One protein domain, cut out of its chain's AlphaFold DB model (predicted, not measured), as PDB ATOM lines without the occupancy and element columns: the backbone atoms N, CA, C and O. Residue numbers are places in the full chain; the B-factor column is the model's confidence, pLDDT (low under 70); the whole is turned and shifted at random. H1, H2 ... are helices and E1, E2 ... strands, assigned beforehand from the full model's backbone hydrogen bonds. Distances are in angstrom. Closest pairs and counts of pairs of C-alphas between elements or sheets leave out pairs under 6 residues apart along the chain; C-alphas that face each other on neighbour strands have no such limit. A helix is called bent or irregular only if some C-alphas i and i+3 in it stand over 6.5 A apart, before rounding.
ATOM      1  N   ILE A   3     152.947 155.027 124.981       88.44
ATOM      2  CA  ILE A   3     153.788 155.712 123.997       88.44
ATOM      3  C   ILE A   3     154.971 156.339 124.745       88.44
ATOM      4  O   ILE A   3     154.771 157.089 125.697       88.44
ATOM      5  N   THR A   4     156.192 156.017 124.314       88.31
ATOM      6  CA  THR A   4     157.446 156.380 125.003       88.31
ATOM      7  C   THR A   4     158.326 157.356 124.228       88.31
ATOM      8  O   THR A   4     159.141 158.039 124.827       88.31
ATOM      9  N   ASP A   5     158.179 157.421 122.903       85.44
ATOM     10  CA  ASP A   5     159.099 158.143 122.008       85.44
ATOM     11  C   ASP A   5     158.341 159.102 121.075       85.44
ATOM     12  O   ASP A   5     158.667 159.239 119.895       85.44
ATOM     13  N   ALA A   6     157.268 159.711 121.578       89.25
ATOM     14  CA  ALA A   6     156.521 160.711 120.829       89.25
ATOM     15  C   ALA A   6     157.212 162.074 120.883       89.25
ATOM     16  O   ALA A   6     157.714 162.484 121.929       89.25
ATOM     17  N   LEU A   7     157.156 162.780 119.756       93.50
ATOM     18  CA  LEU A   7     157.460 164.202 119.679       93.50
ATOM     19  C   LEU A   7     156.159 165.001 119.667       93.50
ATOM     20  O   LEU A   7     155.196 164.614 118.991       93.50
ATOM     21  N   ILE A   8     156.146 166.089 120.428       94.38
ATOM     22  CA  ILE A   8     154.985 166.943 120.641       94.38
ATOM     23  C   ILE A   8     155.299 168.364 120.172       94.38
ATOM     24  O   ILE A   8     156.327 168.945 120.514       94.38
ATOM     25  N   ASP A   9     154.378 168.947 119.418       95.38
ATOM     26  CA  ASP A   9     154.328 170.384 119.188       95.38
ATOM     27  C   ASP A   9     153.362 170.988 120.210       95.38
ATOM     28  O   ASP A   9     152.240 170.503 120.362       95.38
ATOM     29  N   LEU A  10     153.795 172.029 120.919       96.38
ATOM     30  CA  LEU A  10     153.036 172.701 121.970       96.38
ATOM     31  C   LEU A  10     152.873 174.179 121.616       96.38
ATOM     32  O   LEU A  10     153.855 174.903 121.453       96.38
ATOM     33  N   GLU A  11     151.635 174.642 121.543       95.94
ATOM     34  CA  GLU A  11     151.301 176.058 121.619       95.94
ATOM     35  C   GLU A  11     150.971 176.403 123.072       95.94
ATOM     36  O   GLU A  11     150.145 175.734 123.694       95.94
ATOM     37  N   LEU A  12     151.627 177.425 123.617       96.31
ATOM     38  CA  LEU A  12     151.422 177.896 124.983       96.31
ATOM     39  C   LEU A  12     151.593 179.414 125.037       96.31
ATOM     40  O   LEU A  12     152.646 179.935 124.662       96.31
ATOM     41  N   ASP A  13     150.557 180.121 125.491       94.38
ATOM     42  CA  ASP A  13     150.538 181.587 125.617       94.38
ATOM     43  C   ASP A  13     150.967 182.307 124.318       94.38
ATOM     44  O   ASP A  13     151.733 183.277 124.321       94.38
ATOM     45  N   GLY A  14     150.501 181.792 123.174       92.62
ATOM     46  CA  GLY A  14     150.798 182.322 121.837       92.62
ATOM     47  C   GLY A  14     152.214 182.031 121.324       92.62
ATOM     48  O   GLY A  14     152.602 182.540 120.271       92.62
ATOM     49  N   ARG A  15     153.005 181.227 122.045       96.38
ATOM     50  CA  ARG A  15     154.314 180.734 121.596       96.38
ATOM     51  C   ARG A  15     154.194 179.299 121.115       96.38
ATOM     52  O   ARG A  15     153.530 178.492 121.752       96.38
ATOM     53  N   VAL A  16     154.887 178.982 120.025       95.19
ATOM     54  CA  VAL A  16     154.906 177.636 119.443       95.19
ATOM     55  C   VAL A  16     156.267 176.993 119.683       95.19
ATOM     56  O   VAL A  16     157.293 177.508 119.235       95.19
ATOM     57  N   TYR A  17     156.252 175.846 120.348       96.50
ATOM     58  CA  TYR A  17     157.383 174.957 120.574       96.50
ATOM     59  C   TYR A  17     157.174 173.701 119.725       96.50
ATOM     60  O   TYR A  17     156.061 173.186 119.658       96.50
ATOM     61  N   ARG A  18     158.214 173.220 119.039       95.44
ATOM     62  CA  ARG A  18     158.090 172.099 118.093       95.44
ATOM     63  C   ARG A  18     159.060 170.978 118.406       95.44
ATOM     64  O   ARG A  18     160.180 171.254 118.832       95.44
ATOM     65  N   ASN A  19     158.657 169.754 118.079       94.25
ATOM     66  CA  ASN A  19     159.439 168.530 118.241       94.25
ATOM     67  C   ASN A  19     159.964 168.339 119.672       94.25
ATOM     68  O   ASN A  19     161.102 167.914 119.864       94.25
ATOM     69  N   LEU A  20     159.148 168.684 120.666       96.19
ATOM     70  CA  LEU A  20     159.482 168.499 122.070       96.19
ATOM     71  C   LEU A  20     159.429 167.017 122.427       96.19
ATOM     72  O   LEU A  20     158.490 166.315 122.040       96.19
ATOM     73  N   SER A  21     160.407 166.549 123.197       95.94
ATOM     74  CA  SER A  21     160.290 165.256 123.867       95.94
ATOM     75  C   SER A  21     159.228 165.317 124.972       95.94
ATOM     76  O   SER A  21     158.822 166.396 125.403       95.94
ATOM     77  N   LEU A  22     158.778 164.157 125.460       95.38
ATOM     78  CA  LEU A  22     157.834 164.114 126.583       95.38
ATOM     79  C   LEU A  22     158.403 164.775 127.848       95.38
ATOM     80  O   LEU A  22     157.654 165.420 128.579       95.38
ATOM     81  N   ASP A  23     159.715 164.661 128.071       95.50
ATOM     82  CA  ASP A  23     160.399 165.316 129.187       95.50
ATOM     83  C   ASP A  23     160.373 166.848 129.035       95.50
ATOM     84  O   ASP A  23     160.025 167.548 129.985       95.50
ATOM     85  N   ASP A  24     160.632 167.371 127.828       96.44
ATOM     86  CA  ASP A  24     160.581 168.819 127.560       96.44
ATOM     87  C   ASP A  24     159.164 169.386 127.756       96.44
ATOM     88  O   ASP A  24     158.982 170.484 128.288       96.44
ATOM     89  N   VAL A  25     158.134 168.642 127.328       95.94
ATOM     90  CA  VAL A  25     156.730 169.036 127.538       95.94
ATOM     91  C   VAL A  25     156.400 169.061 129.027       95.94
ATOM     92  O   VAL A  25     155.735 169.992 129.490       95.94
ATOM     93  N   ASP A  26     156.844 168.056 129.786       94.12
ATOM     94  CA  ASP A  26     156.600 168.003 131.225       94.12
ATOM     95  C   ASP A  26     157.279 169.156 131.955       94.12
ATOM     96  O   ASP A  26     156.642 169.794 132.793       94.12
ATOM     97  N   GLU A  27     158.523 169.476 131.589       94.75
ATOM     98  CA  GLU A  27     159.261 170.610 132.140       94.75
ATOM     99  C   GLU A  27     158.532 171.932 131.865       94.75
ATOM    100  O   GLU A  27     158.263 172.689 132.804       94.75
ATOM    101  N   LEU A  28     158.125 172.178 130.614       95.25
ATOM    102  CA  LEU A  28     157.404 173.395 130.222       95.25
ATOM    103  C   LEU A  28     156.060 173.549 130.943       95.25
ATOM    104  O   LEU A  28     155.680 174.662 131.309       95.25
ATOM    105  N   LEU A  29     155.338 172.447 131.159       94.69
ATOM    106  CA  LEU A  29     154.015 172.467 131.787       94.69
ATOM    107  C   LEU A  29     154.054 172.247 133.311       94.69
ATOM    108  O   LEU A  29     153.020 172.350 133.981       94.69
ATOM    109  N   SER A  30     155.228 171.975 133.886       91.31
ATOM    110  CA  SER A  30     155.403 171.614 135.301       91.31
ATOM    111  C   SER A  30     154.852 172.671 136.261       91.31
ATOM    112  O   SER A  30     154.173 172.340 137.235       91.31
ATOM    113  N   CYS A  31     155.051 173.953 135.952       90.94
ATOM    114  CA  CYS A  31     154.591 175.067 136.779       90.94
ATOM    115  C   CYS A  31     153.054 175.120 136.916       90.94
ATOM    116  O   CYS A  31     152.527 175.592 137.932       90.94
ATOM    117  N   TYR A  32     152.313 174.579 135.942       92.31
ATOM    118  CA  TYR A  32     150.853 174.495 135.988       92.31
ATOM    119  C   TYR A  32     150.367 173.386 136.919       92.31
ATOM    120  O   TYR A  32     149.308 173.534 137.536       92.31
ATOM    121  N   LYS A  33     151.150 172.313 137.104       89.00
ATOM    122  CA  LYS A  33     150.826 171.260 138.079       89.00
ATOM    123  C   LYS A  33     150.666 171.871 139.469       89.00
ATOM    124  O   LYS A  33     149.686 171.613 140.168       89.00
ATOM    125  N   ASP A  34     151.584 172.733 139.880       84.56
ATOM    126  CA  ASP A  34     151.538 173.313 141.222       84.56
ATOM    127  C   ASP A  34     150.579 174.485 141.360       84.56
ATOM    128  O   ASP A  34     149.850 174.551 142.354       84.56
ATOM    129  N   SER A  35     150.517 175.363 140.362       86.69
ATOM    130  CA  SER A  35     149.649 176.540 140.416       86.69
ATOM    131  C   SER A  35     148.162 176.200 140.259       86.69
ATOM    132  O   SER A  35     147.347 176.702 141.035       86.69
ATOM    133  N   LEU A  36     147.796 175.313 139.324       83.75
ATOM    134  CA  LEU A  36     146.394 174.997 139.027       83.75
ATOM    135  C   LEU A  36     145.839 173.863 139.896       83.75
ATOM    136  O   LEU A  36     144.695 173.935 140.350       83.75
ATOM    137  N   ALA A  37     146.628 172.821 140.185       75.75
ATOM    138  CA  ALA A  37     146.103 171.661 140.916       75.75
ATOM    139  C   ALA A  37     146.009 171.859 142.435       75.75
ATOM    140  O   ALA A  37     145.483 170.982 143.125       75.75
ATOM    141  N   LYS A  38     146.514 172.975 142.985       76.38
ATOM    142  CA  LYS A  38     146.559 173.201 144.441       76.38
ATOM    143  C   LYS A  38     145.185 173.036 145.100       76.38
ATOM    144  O   LYS A  38     145.086 172.377 146.131       76.38
ATOM    145  N   ASN A  39     144.141 173.565 144.463       79.44
ATOM    146  CA  ASN A  39     142.762 173.528 144.962       79.44
ATOM    147  C   ASN A  39     141.870 172.526 144.213       79.44
ATOM    148  O   ASN A  39     140.660 172.501 144.419       79.44
ATOM    149  N   LEU A  40     142.449 171.717 143.328       86.81
ATOM    150  CA  LEU A  40     141.699 170.746 142.546       86.81
ATOM    151  C   LEU A  40     141.296 169.569 143.446       86.81
ATOM    152  O   LEU A  40     142.088 169.108 144.275       86.81
ATOM    153  N   GLU A  41     140.063 169.084 143.317       89.81
ATOM    154  CA  GLU A  41     139.642 167.853 143.993       89.81
ATOM    155  C   GLU A  41     140.294 166.631 143.333       89.81
ATOM    156  O   GLU A  41     140.685 166.656 142.165       89.81
ATOM    157  N   ALA A  42     140.408 165.537 144.086       90.25
ATOM    158  CA  ALA A  42     140.900 164.270 143.560       90.25
ATOM    159  C   ALA A  42     140.067 163.802 142.354       90.25
ATOM    160  O   ALA A  42     138.839 163.924 142.338       90.25
ATOM    161  N   LYS A  43     140.737 163.229 141.350       89.00
ATOM    162  CA  LYS A  43     140.147 162.775 140.080       89.00
ATOM    163  C   LYS A  43     139.469 163.879 139.259       89.00
ATOM    164  O   LYS A  43     138.630 163.590 138.402       89.00
ATOM    165  N   LYS A  44     139.798 165.147 139.508       91.44
ATOM    166  CA  LYS A  44     139.379 166.268 138.662       91.44
ATOM    167  C   LYS A  44     140.540 166.736 137.798       91.44
ATOM    168  O   LYS A  44     141.707 166.514 138.118       91.44
ATOM    169  N   MET A  45     140.181 167.388 136.699       93.25
ATOM    170  CA  MET A  45     141.108 168.019 135.773       93.25
ATOM    171  C   MET A  45     140.710 169.473 135.542       93.25
ATOM    172  O   MET A  45     139.526 169.807 135.623       93.25
ATOM    173  N   ILE A  46     141.697 170.313 135.265       94.94
ATOM    174  CA  ILE A  46     141.532 171.727 134.929       94.94
ATOM    175  C   ILE A  46     142.376 172.052 133.698       94.94
ATOM    176  O   ILE A  46     143.487 171.546 133.560       94.94
ATOM    177  N   GLU A  47     141.831 172.865 132.799       95.62
ATOM    178  CA  GLU A  47     142.506 173.274 131.566       95.62
ATOM    179  C   GLU A  47     143.683 174.205 131.859       95.62
ATOM    180  O   GLU A  47     143.576 175.110 132.690       95.62
ATOM    181  N   ILE A  48     144.802 173.976 131.168       96.12
ATOM    182  CA  ILE A  48     145.911 174.926 131.114       96.12
ATOM    183  C   ILE A  48     145.505 176.021 130.113       96.12
ATOM    184  O   ILE A  48     145.272 175.707 128.942       96.12
ATOM    185  N   PRO A  49     145.382 177.293 130.534       93.81
ATOM    186  CA  PRO A  49     144.936 178.363 129.646       93.81
ATOM    187  C   PRO A  49     145.836 178.512 128.418       93.81
ATOM    188  O   PRO A  49     147.046 178.336 128.517       93.81
ATOM    189  N   HIS A  50     145.233 178.863 127.278       94.44
ATOM    190  CA  HIS A  50     145.946 179.174 126.030       94.44
ATOM    191  C   HIS A  50     146.967 178.105 125.622       94.44
ATOM    192  O   HIS A  50     148.050 178.431 125.135       94.44
ATOM    193  N   SER A  51     146.609 176.837 125.840       95.50
ATOM    194  CA  SER A  51     147.456 175.698 125.525       95.50
ATOM    195  C   SER A  51     146.790 174.753 124.533       95.50
ATOM    196  O   SER A  51     145.588 174.483 124.603       95.50
ATOM    197  N   ASN A  52     147.584 174.229 123.609       95.56
ATOM    198  CA  ASN A  52     147.188 173.159 122.704       95.56
ATOM    199  C   ASN A  52     148.434 172.354 122.334       95.56
ATOM    200  O   ASN A  52     149.500 172.922 122.119       95.56
ATOM    201  N   ALA A  53     148.308 171.039 122.266       95.56
ATOM    202  CA  ALA A  53     149.393 170.142 121.907       95.56
ATOM    203  C   ALA A  53     149.001 169.289 120.706       95.56
ATOM    204  O   ALA A  53     147.830 168.984 120.498       95.56
ATOM    205  N   SER A  54     149.982 168.851 119.932       94.69
ATOM    206  CA  SER A  54     149.774 167.866 118.876       94.69
ATOM    207  C   SER A  54     150.979 166.955 118.727       94.69
ATOM    208  O   SER A  54     152.090 167.324 119.094       94.69
ATOM    209  N   PHE A  55     150.780 165.750 118.198       92.94
ATOM    210  CA  PHE A  55     151.919 164.921 117.805       92.94
ATOM    211  C   PHE A  55     152.586 165.541 116.573       92.94
ATOM    212  O   PHE A  55     151.926 165.728 115.550       92.94
ATOM    213  N   SER A  56     153.896 165.795 116.634       90.38
ATOM    214  CA  SER A  56     154.633 166.530 115.589       90.38
ATOM    215  C   SER A  56     154.563 165.881 114.200       90.38
ATOM    216  O   SER A  56     154.735 166.549 113.185       90.38
ATOM    217  N   LEU A  57     154.295 164.572 114.131       84.38
ATOM    218  CA  LEU A  57     154.177 163.837 112.867       84.38
ATOM    219  C   LEU A  57     152.887 164.136 112.096       84.38
ATOM    220  O   LEU A  57     152.831 163.870 110.897       84.38
ATOM    221  N   ASP A  58     151.853 164.647 112.766       79.75
ATOM    222  CA  ASP A  58     150.562 164.953 112.153       79.75
ATOM    223  C   ASP A  58     149.814 166.001 112.994       79.75
ATOM    224  O   ASP A  58     148.948 165.697 113.816       79.75
ATOM    225  N   VAL A  59     150.180 167.263 112.773       72.25
ATOM    226  CA  VAL A  59     149.630 168.434 113.477       72.25
ATOM    227  C   VAL A  59     148.176 168.752 113.101       72.25
ATOM    228  O   VAL A  59     147.470 169.430 113.843       72.25
ATOM    229  N   ASN A  60     147.697 168.262 111.953       72.88
ATOM    230  CA  ASN A  60     146.381 168.633 111.426       72.88
ATOM    231  C   ASN A  60     145.251 167.759 111.984       72.88
ATOM    232  O   ASN A  60     144.126 168.239 112.103       72.88
ATOM    233  N   ASN A  61     145.533 166.506 112.353       66.50
ATOM    234  CA  ASN A  61     144.499 165.581 112.829       66.50
ATOM    235  C   ASN A  61     144.482 165.383 114.354       66.50
ATOM    236  O   ASN A  61     143.549 164.765 114.866       66.50
ATOM    237  N   ASN A  62     145.482 165.895 115.087       79.81
ATOM    238  CA  ASN A  62     145.795 165.409 116.440       79.81
ATOM    239  C   ASN A  62     145.990 166.541 117.446       79.81
ATOM    240  O   ASN A  62     147.027 166.617 118.090       79.81
ATOM    241  N   ASN A  63     145.005 167.431 117.547       89.50
ATOM    242  CA  ASN A  63     145.019 168.542 118.495       89.50
ATOM    243  C   ASN A  63     144.470 168.107 119.860       89.50
ATOM    244  O   ASN A  63     143.412 167.480 119.938       89.50
ATOM    245  N   PHE A  64     145.179 168.467 120.923       95.44
ATOM    246  CA  PHE A  64     144.893 168.089 122.299       95.44
ATOM    247  C   PHE A  64     144.895 169.310 123.207       95.44
ATOM    248  O   PHE A  64     145.864 170.063 123.276       95.44
ATOM    249  N   LYS A  65     143.856 169.437 124.025       96.06
ATOM    250  CA  LYS A  65     143.874 170.373 125.145       96.06
ATOM    251  C   LYS A  65     144.801 169.858 126.234       96.06
ATOM    252  O   LYS A  65     144.666 168.709 126.663       96.06
ATOM    253  N   CYS A  66     145.699 170.710 126.719       97.00
ATOM    254  CA  CYS A  66     146.513 170.359 127.874       97.00
ATOM    255  C   CYS A  66     145.711 170.621 129.151       97.00
ATOM    256  O   CYS A  66     145.188 171.712 129.377       97.00
ATOM    257  N   MET A  67     145.620 169.608 130.003       96.69
ATOM    258  CA  MET A  67     144.939 169.692 131.289       96.69
ATOM    259  C   MET A  67     145.899 169.275 132.394       96.69
ATOM    260  O   MET A  67     146.753 168.413 132.204       96.69
ATOM    261  N   VAL A  68     145.703 169.818 133.586       94.94
ATOM    262  CA  VAL A  68     146.305 169.289 134.807       94.94
ATOM    263  C   VAL A  68     145.277 168.410 135.499       94.94
ATOM    264  O   VAL A  68     144.158 168.851 135.756       94.94
ATOM    265  N   TYR A  69     145.655 167.181 135.827       93.38
ATOM    266  CA  TYR A  69     144.821 166.217 136.537       93.38
ATOM    267  C   TYR A  69     145.403 165.893 137.905       93.38
ATOM    268  O   TYR A  69     146.596 165.612 138.029       93.38
ATOM    269  N   LYS A  70     144.549 165.892 138.931       91.12
ATOM    270  CA  LYS A  70     144.914 165.443 140.276       91.12
ATOM    271  C   LYS A  70     144.505 163.989 140.459       91.12
ATOM    272  O   LYS A  70     143.324 163.655 140.330       91.12
ATOM    273  N   THR A  71     145.466 163.133 140.784       87.44
ATOM    274  CA  THR A  71     145.208 161.711 141.020       87.44
ATOM    275  C   THR A  71     144.364 161.502 142.284       87.44
ATOM    276  O   THR A  71     144.076 162.429 143.048       87.44
ATOM    277  N   SER A  72     143.890 160.273 142.493       84.56
ATOM    278  CA  SER A  72     143.148 159.924 143.708       84.56
ATOM    279  C   SER A  72     144.009 159.718 144.940       84.56
ATOM    280  O   SER A  72     143.480 159.746 146.046       84.56
ATOM    281  N   GLU A  73     145.299 159.474 144.747       75.94
ATOM    282  CA  GLU A  73     146.218 159.077 145.802       75.94
ATOM    283  C   GLU A  73     147.455 159.970 145.762       75.94
ATOM    284  O   GLU A  73     148.055 160.175 144.709       75.94
ATOM    285  N   GLY A  74     147.828 160.500 146.928       70.94
ATOM    286  CA  GLY A  74     149.027 161.316 147.088       70.94
ATOM    287  C   GLY A  74     148.898 162.756 146.584       70.94
ATOM    288  O   GLY A  74     147.810 163.326 146.486       70.94
ATOM    289  N   LEU A  75     150.057 163.364 146.330       74.75
ATOM    290  CA  LEU A  75     150.195 164.719 145.783       74.75
ATOM    291  C   LEU A  75     150.451 164.700 144.269       74.75
ATOM    292  O   LEU A  75     150.757 165.746 143.692       74.75
ATOM    293  N   ASP A  76     150.323 163.526 143.650       83.25
ATOM    294  CA  ASP A  76     150.676 163.303 142.259       83.25
ATOM    295  C   ASP A  76     149.712 164.023 141.320       83.25
ATOM    296  O   ASP A  76     148.486 164.051 141.490       83.25
ATOM    297  N   LYS A  77     150.305 164.639 140.304       89.94
ATOM    298  CA  LYS A  77     149.601 165.437 139.310       89.94
ATOM    299  C   LYS A  77     150.149 165.086 137.949       89.94
ATOM    300  O   LYS A  77     151.363 165.072 137.747       89.94
ATOM    301  N   TRP A  78     149.246 164.823 137.025       93.31
ATOM    302  CA  TRP A  78     149.597 164.466 135.661       93.31
ATOM    303  C   TRP A  78     149.220 165.598 134.724       93.31
ATOM    304  O   TRP A  78     148.261 166.333 134.974       93.31
ATOM    305  N   ILE A  79     149.969 165.710 133.636       95.94
ATOM    306  CA  ILE A  79     149.493 166.438 132.468       95.94
ATOM    307  C   ILE A  79     148.641 165.465 131.663       95.94
ATOM    308  O   ILE A  79     149.049 164.329 131.429       95.94
ATOM    309  N   LEU A  80     147.453 165.894 131.256       96.69
ATOM    310  CA  LEU A  80     146.649 165.174 130.284       96.69
ATOM    311  C   LEU A  80     146.677 165.918 128.951       96.69
ATOM    312  O   LEU A  80     146.472 167.129 128.919       96.69
ATOM    313  N   LEU A  81     146.867 165.180 127.864       96.31
ATOM    314  CA  LEU A  81     146.647 165.638 126.496       96.31
ATOM    315  C   LEU A  81     145.274 165.115 126.062       96.31
ATOM    316  O   LEU A  81     145.134 163.963 125.648       96.31
ATOM    317  N   MET A  82     144.240 165.930 126.246       96.75
ATOM    318  CA  MET A  82     142.845 165.532 126.062       96.75
ATOM    319  C   MET A  82     142.361 165.857 124.654       96.75
ATOM    320  O   MET A  82     142.430 167.007 124.223       96.75
ATOM    321  N   LYS A  83     141.837 164.855 123.944       94.50
ATOM    322  CA  LYS A  83     141.184 165.062 122.642       94.50
ATOM    323  C   LYS A  83     139.811 165.708 122.832       94.50
ATOM    324  O   LYS A  83     139.421 166.587 122.070       94.50
ATOM    325  N   ASP A  84     139.093 165.265 123.858       93.06
ATOM    326  CA  ASP A  84     137.780 165.762 124.258       93.06
ATOM    327  C   ASP A  84     137.592 165.625 125.784       93.06
ATOM    328  O   ASP A  84     138.548 165.441 126.534       93.06
ATOM    329  N   GLU A  85     136.361 165.747 126.284       91.62
ATOM    330  CA  GLU A  85     136.075 165.657 127.724       91.62
ATOM    331  C   GLU A  85     136.164 164.232 128.306       91.62
ATOM    332  O   GLU A  85     136.042 164.051 129.529       91.62
ATOM    333  N   VAL A  86     136.328 163.223 127.447       92.88
ATOM    334  CA  VAL A  86     136.197 161.799 127.761       92.88
ATOM    335  C   VAL A  86     137.542 161.085 127.658       92.88
ATOM    336  O   VAL A  86     137.906 160.383 128.605       92.88
ATOM    337  N   GLU A  87     138.282 161.263 126.563       94.62
ATOM    338  CA  GLU A  87     139.507 160.509 126.277       94.62
ATOM    339  C   GLU A  87     140.712 161.370 125.868       94.62
ATOM    340  O   GLU A  87     140.608 162.487 125.351       94.62
ATOM    341  N   GLY A  88     141.898 160.812 126.097       95.38
ATOM    342  CA  GLY A  88     143.164 161.452 125.781       95.38
ATOM    343  C   GLY A  88     144.351 160.607 126.217       95.38
ATOM    344  O   GLY A  88     144.273 159.376 126.281       95.38
ATOM    345  N   TYR A  89     145.438 161.284 126.563       95.56
ATOM    346  CA  TYR A  89     146.647 160.675 127.095       95.56
ATOM    347  C   TYR A  89     147.012 161.267 128.447       95.56
ATOM    348  O   TYR A  89     147.077 162.482 128.587       95.56
ATOM    349  N   ALA A  90     147.283 160.414 129.429       94.94
ATOM    350  CA  ALA A  90     147.916 160.803 130.676       94.94
ATOM    351  C   ALA A  90     149.432 160.700 130.535       94.94
ATOM    352  O   ALA A  90     149.955 159.629 130.229       94.94
ATOM    353  N   MET A  91     150.117 161.809 130.787       95.50
ATOM    354  CA  MET A  91     151.566 161.887 130.859       95.50
ATOM    355  C   MET A  91     152.007 161.706 132.311       95.50
ATOM    356  O   MET A  91     151.632 162.496 133.185       95.50
ATOM    357  N   TYR A  92     152.770 160.648 132.580       91.12
ATOM    358  CA  TYR A  92     153.214 160.297 133.930       91.12
ATOM    359  C   TYR A  92     154.637 159.735 133.923       91.12
ATOM    360  O   TYR A  92     155.095 159.172 132.931       91.12
ATOM    361  N   MET A  93     155.323 159.864 135.059       91.62
ATOM    362  CA  MET A  93     156.615 159.226 135.292       91.62
ATOM    363  C   MET A  93     156.399 157.744 135.612       91.62
ATOM    364  O   MET A  93     155.816 157.410 136.647       91.62
ATOM    365  N   ASN A  94     156.869 156.844 134.751       90.56
ATOM    366  CA  ASN A  94     156.824 155.415 135.028       90.56
ATOM    367  C   ASN A  94     157.934 155.048 136.032       90.56
ATOM    368  O   ASN A  94     159.117 155.192 135.717       90.56
ATOM    369  N   PRO A  95     157.599 154.524 137.227       88.62
ATOM    370  CA  PRO A  95     158.588 154.241 138.267       88.62
ATOM    371  C   PRO A  95     159.525 153.073 137.926       88.62
ATOM    372  O   PRO A  95     160.595 152.960 138.516       88.62
ATOM    373  N   SER A  96     159.142 152.194 136.993       91.62
ATOM    374  CA  SER A  96     159.970 151.047 136.589       91.62
ATOM    375  C   SER A  96     161.045 151.440 135.579       91.62
ATOM    376  O   SER A  96     162.143 150.891 135.602       91.62
ATOM    377  N   THR A  97     160.723 152.367 134.676       89.19
ATOM    378  CA  THR A  97     161.629 152.818 133.610       89.19
ATOM    379  C   THR A  97     162.311 154.144 133.943       89.19
ATOM    380  O   THR A  97     163.321 154.469 133.321       89.19
ATOM    381  N   ASN A  98     161.791 154.877 134.934       90.31
ATOM    382  CA  ASN A  98     162.187 156.237 135.299       90.31
ATOM    383  C   ASN A  98     162.171 157.184 134.089       90.31
ATOM    384  O   ASN A  98     163.119 157.932 133.851       90.31
ATOM    385  N   ARG A  99     161.110 157.075 133.282       92.81
ATOM    386  CA  ARG A  99     160.870 157.887 132.087       92.81
ATOM    387  C   ARG A  99     159.433 158.368 132.059       92.81
ATOM    388  O   ARG A  99     158.541 157.687 132.575       92.81
ATOM    389  N   ILE A 100     159.215 159.513 131.424       93.94
ATOM    390  CA  ILE A 100     157.872 160.002 131.149       93.94
ATOM    391  C   ILE A 100     157.266 159.194 130.000       93.94
ATOM    392  O   ILE A 100     157.896 158.962 128.969       93.94
ATOM    393  N   GLU A 101     156.029 158.749 130.194       95.00
ATOM    394  CA  GLU A 101     155.274 157.958 129.227       95.00
ATOM    395  C   GLU A 101     153.869 158.542 129.056       95.00
ATOM    396  O   GLU A 101     153.288 159.093 129.995       95.00
ATOM    397  N   LEU A 102     153.298 158.385 127.860       94.38
ATOM    398  CA  LEU A 102     151.885 158.654 127.604       94.38
ATOM    399  C   LEU A 102     151.100 157.344 127.666       94.38
ATOM    400  O   LEU A 102     151.277 156.462 126.822       94.38
ATOM    401  N   ALA A 103     150.195 157.232 128.634       93.56
ATOM    402  CA  ALA A 103     149.189 156.175 128.679       93.56
ATOM    403  C   ALA A 103     147.847 156.689 128.166       93.56
ATOM    404  O   ALA A 103     147.441 157.801 128.491       93.56
ATOM    405  N   TRP A 104     147.117 155.866 127.412       94.06
ATOM    406  CA  TRP A 104     145.719 156.171 127.099       94.06
ATOM    407  C   TRP A 104     144.909 156.384 128.385       94.06
ATOM    408  O   TRP A 104     144.954 155.566 129.308       94.06
ATOM    409  N   TYR A 105     144.172 157.487 128.427       93.69
ATOM    410  CA  TYR A 105     143.321 157.883 129.536       93.69
ATOM    411  C   TYR A 105     141.868 157.972 129.075       93.69
ATOM    412  O   TYR A 105     141.570 158.518 128.013       93.69
ATOM    413  N   HIS A 106     140.961 157.482 129.920       93.94
ATOM    414  CA  HIS A 106     139.525 157.586 129.710       93.94
ATOM    415  C   HIS A 106     138.823 157.893 131.035       93.94
ATOM    416  O   HIS A 106     138.888 157.114 131.989       93.94
ATOM    417  N   ARG A 107     138.107 159.016 131.091       90.38
ATOM    418  CA  ARG A 107     137.571 159.605 132.329       90.38
ATOM    419  C   ARG A 107     136.594 158.709 133.091       90.38
ATOM    420  O   ARG A 107     136.488 158.810 134.311       90.38
ATOM    421  N   THR A 108     135.844 157.863 132.388       89.12
ATOM    422  CA  THR A 108     134.842 156.984 133.017       89.12
ATOM    423  C   THR A 108     135.427 155.673 133.543       89.12
ATOM    424  O   THR A 108     134.749 154.962 134.290       89.12
ATOM    425  N   LEU A 109     136.668 155.335 133.175       87.50
ATOM    426  CA  LEU A 109     137.291 154.098 133.619       87.50
ATOM    427  C   LEU A 109     137.747 154.233 135.069       87.50
ATOM    428  O   LEU A 109     138.528 155.109 135.429       87.50
ATOM    429  N   GLN A 110     137.275 153.319 135.912       83.38
ATOM    430  CA  GLN A 110     137.728 153.226 137.303       83.38
ATOM    431  C   GLN A 110     139.009 152.398 137.451       83.38
ATOM    432  O   GLN A 110     139.689 152.496 138.469       83.38
ATOM    433  N   LYS A 111     139.306 151.553 136.461       85.00
ATOM    434  CA  LYS A 111     140.465 150.658 136.403       85.00
ATOM    435  C   LYS A 111     140.885 150.479 134.937       85.00
ATOM    436  O   LYS A 111     140.013 150.568 134.070       85.00
ATOM    437  N   PRO A 112     142.175 150.224 134.657       85.06
ATOM    438  CA  PRO A 112     142.640 149.940 133.302       85.06
ATOM    439  C   PRO A 112     141.903 148.745 132.686       85.06
ATOM    440  O   PRO A 112     141.596 147.774 133.383       85.06
ATOM    441  N   LEU A 113     141.641 148.810 131.380       89.25
ATOM    442  CA  LEU A 113     141.073 147.694 130.625       89.25
ATOM    443  C   LEU A 113     142.169 146.713 130.177       89.25
ATOM    444  O   LEU A 113     143.325 147.109 130.003       89.25
ATOM    445  N   PRO A 114     141.822 145.441 129.913       89.12
ATOM    446  CA  PRO A 114     142.705 144.534 129.192       89.12
ATOM    447  C   PRO A 114     143.074 145.101 127.807       89.12
ATOM    448  O   PRO A 114     142.211 145.682 127.142       89.12
ATOM    449  N   PRO A 115     144.294 144.860 127.288       87.19
ATOM    450  CA  PRO A 115     144.757 145.463 126.030       87.19
ATOM    451  C   PRO A 115     143.857 145.223 124.808       87.19
ATOM    452  O   PRO A 115     143.841 146.023 123.878       87.19
ATOM    453  N   GLN A 116     143.129 144.104 124.770       88.56
ATOM    454  CA  GLN A 116     142.224 143.788 123.660       88.56
ATOM    455  C   GLN A 116     140.939 144.619 123.691       88.56
ATOM    456  O   GLN A 116     140.445 145.005 122.634       88.56
ATOM    457  N   GLU A 117     140.403 144.883 124.880       89.88
ATOM    458  CA  GLU A 117     139.222 145.730 125.054       89.88
ATOM    459  C   GLU A 117     139.596 147.190 124.860       89.88
ATOM    460  O   GLU A 117     138.914 147.905 124.136       89.88
ATOM    461  N   GLU A 118     140.740 147.599 125.405       88.50
ATOM    462  CA  GLU A 118     141.283 148.941 125.236       88.50
ATOM    463  C   GLU A 118     141.310 149.367 123.757       88.50
ATOM    464  O   GLU A 118     140.751 150.397 123.393       88.50
ATOM    465  N   LYS A 119     141.836 148.507 122.872       88.25
ATOM    466  CA  LYS A 119     141.868 148.749 121.418       88.25
ATOM    467  C   LYS A 119     140.498 148.976 120.779       88.25
ATOM    468  O   LYS A 119     140.435 149.593 119.723       88.25
ATOM    469  N   ARG A 120     139.421 148.441 121.360       88.81
ATOM    470  CA  ARG A 120     138.050 148.625 120.857       88.81
ATOM    471  C   ARG A 120     137.442 149.952 121.311       88.81
ATOM    472  O   ARG A 120     136.482 150.400 120.696       88.81
ATOM    473  N   HIS A 121     137.976 150.539 122.381       88.56
ATOM    474  CA  HIS A 121     137.464 151.760 123.000       88.56
ATOM    475  C   HIS A 121     138.275 153.009 122.653       88.56
ATOM    476  O   HIS A 121     137.722 154.101 122.708       88.56
ATOM    477  N   ILE A 122     139.554 152.865 122.298       90.12
ATOM    478  CA  ILE A 122     140.392 153.994 121.887       90.12
ATOM    479  C   ILE A 122     139.831 154.593 120.595       90.12
ATOM    480  O   ILE A 122     139.889 153.959 119.540       90.12
TER     481      ILE A 122
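This is residues 3 to 122 of the 132 residues of an uncharacterized protein of Methanosphaera sp. rholeuAM74 (UniProt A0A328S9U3). A strongly twisted antiparallel sheet of eight strands wraps round one kinked helix, H1, which has strands E5 and E6 closest along it. A short second helix, H2, lies off the sheet at the far end of the printed part, beyond E8. The printed part has 120 residues, with the order E1 E2 H1 E3 E4 E5 E6 E7 E8 H2; the class is mixed, helices and strands. The sheet is branched at E5, and E4 to E8 form a meander, each strand the antiparallel neighbour of the one before. The whole is compact, with a radius of gyration of the C-alphas of 13.8 A, and rounded, with spans of 37 by 34 by 29 A.

E1, residues 8 to 12, and E2, residues 15 to 20, form an antiparallel hairpin; N 10 and O 17 are 2.8 A apart. H1, residues 22 to 37, is on the sheet and has a kink of 46 degrees near residue 29; it is irregular, with C-alphas 28 and 31 7.3 A apart. E4, residues 51 to 55, lies on the other side of E1 from E2, with N 9 and O 54 at 2.8 A. E5, residues 63 to 70, has E4 and E3, residues 45 to 47, on one side: N 53 and O 64 are 2.8 A apart, N 46 and O 68 2.9 A. E6, residues 77 to 82, is on the other side of E5, with N 67 and O 80 at 2.8 A. E7, residues 87 to 94, follows E6, with N 81 and O 89 at 2.8 A, and E8, residues 99 to 106, follows E7, with N 90 and O 103 at 2.8 A. The closest C-alphas of H1 and E5 are those of Lys 33 and Val 68, 5.9 A; of H1 and E8, those of Leu 22 and Ile 100, 6.1 A. H2, residues 115 to 121, is only just not on the sheet, with 4 pairs of C-alphas within 10 A, and is apart from H1. O i to N i+4 pairs are within hydrogen-bond range in 8 of 12 cases in H1 and 2 of 3 in H2.

E1 begins at C-alpha 8, (154.985, 166.943, 120.641). H1 measures 20.0 A, E5 22.0 A, E7 20.1 A and E8 21.5 A. H2 ends at C-alpha 121, (137.464, 151.760, 123.000).

The two C-alphas farthest apart, those of Gly 14 and Gln 116, are 39.5 A apart. The printed part has no cut, and no link is long. The mean pLDDT of the printed part is 90.6; residue 61 is under 70.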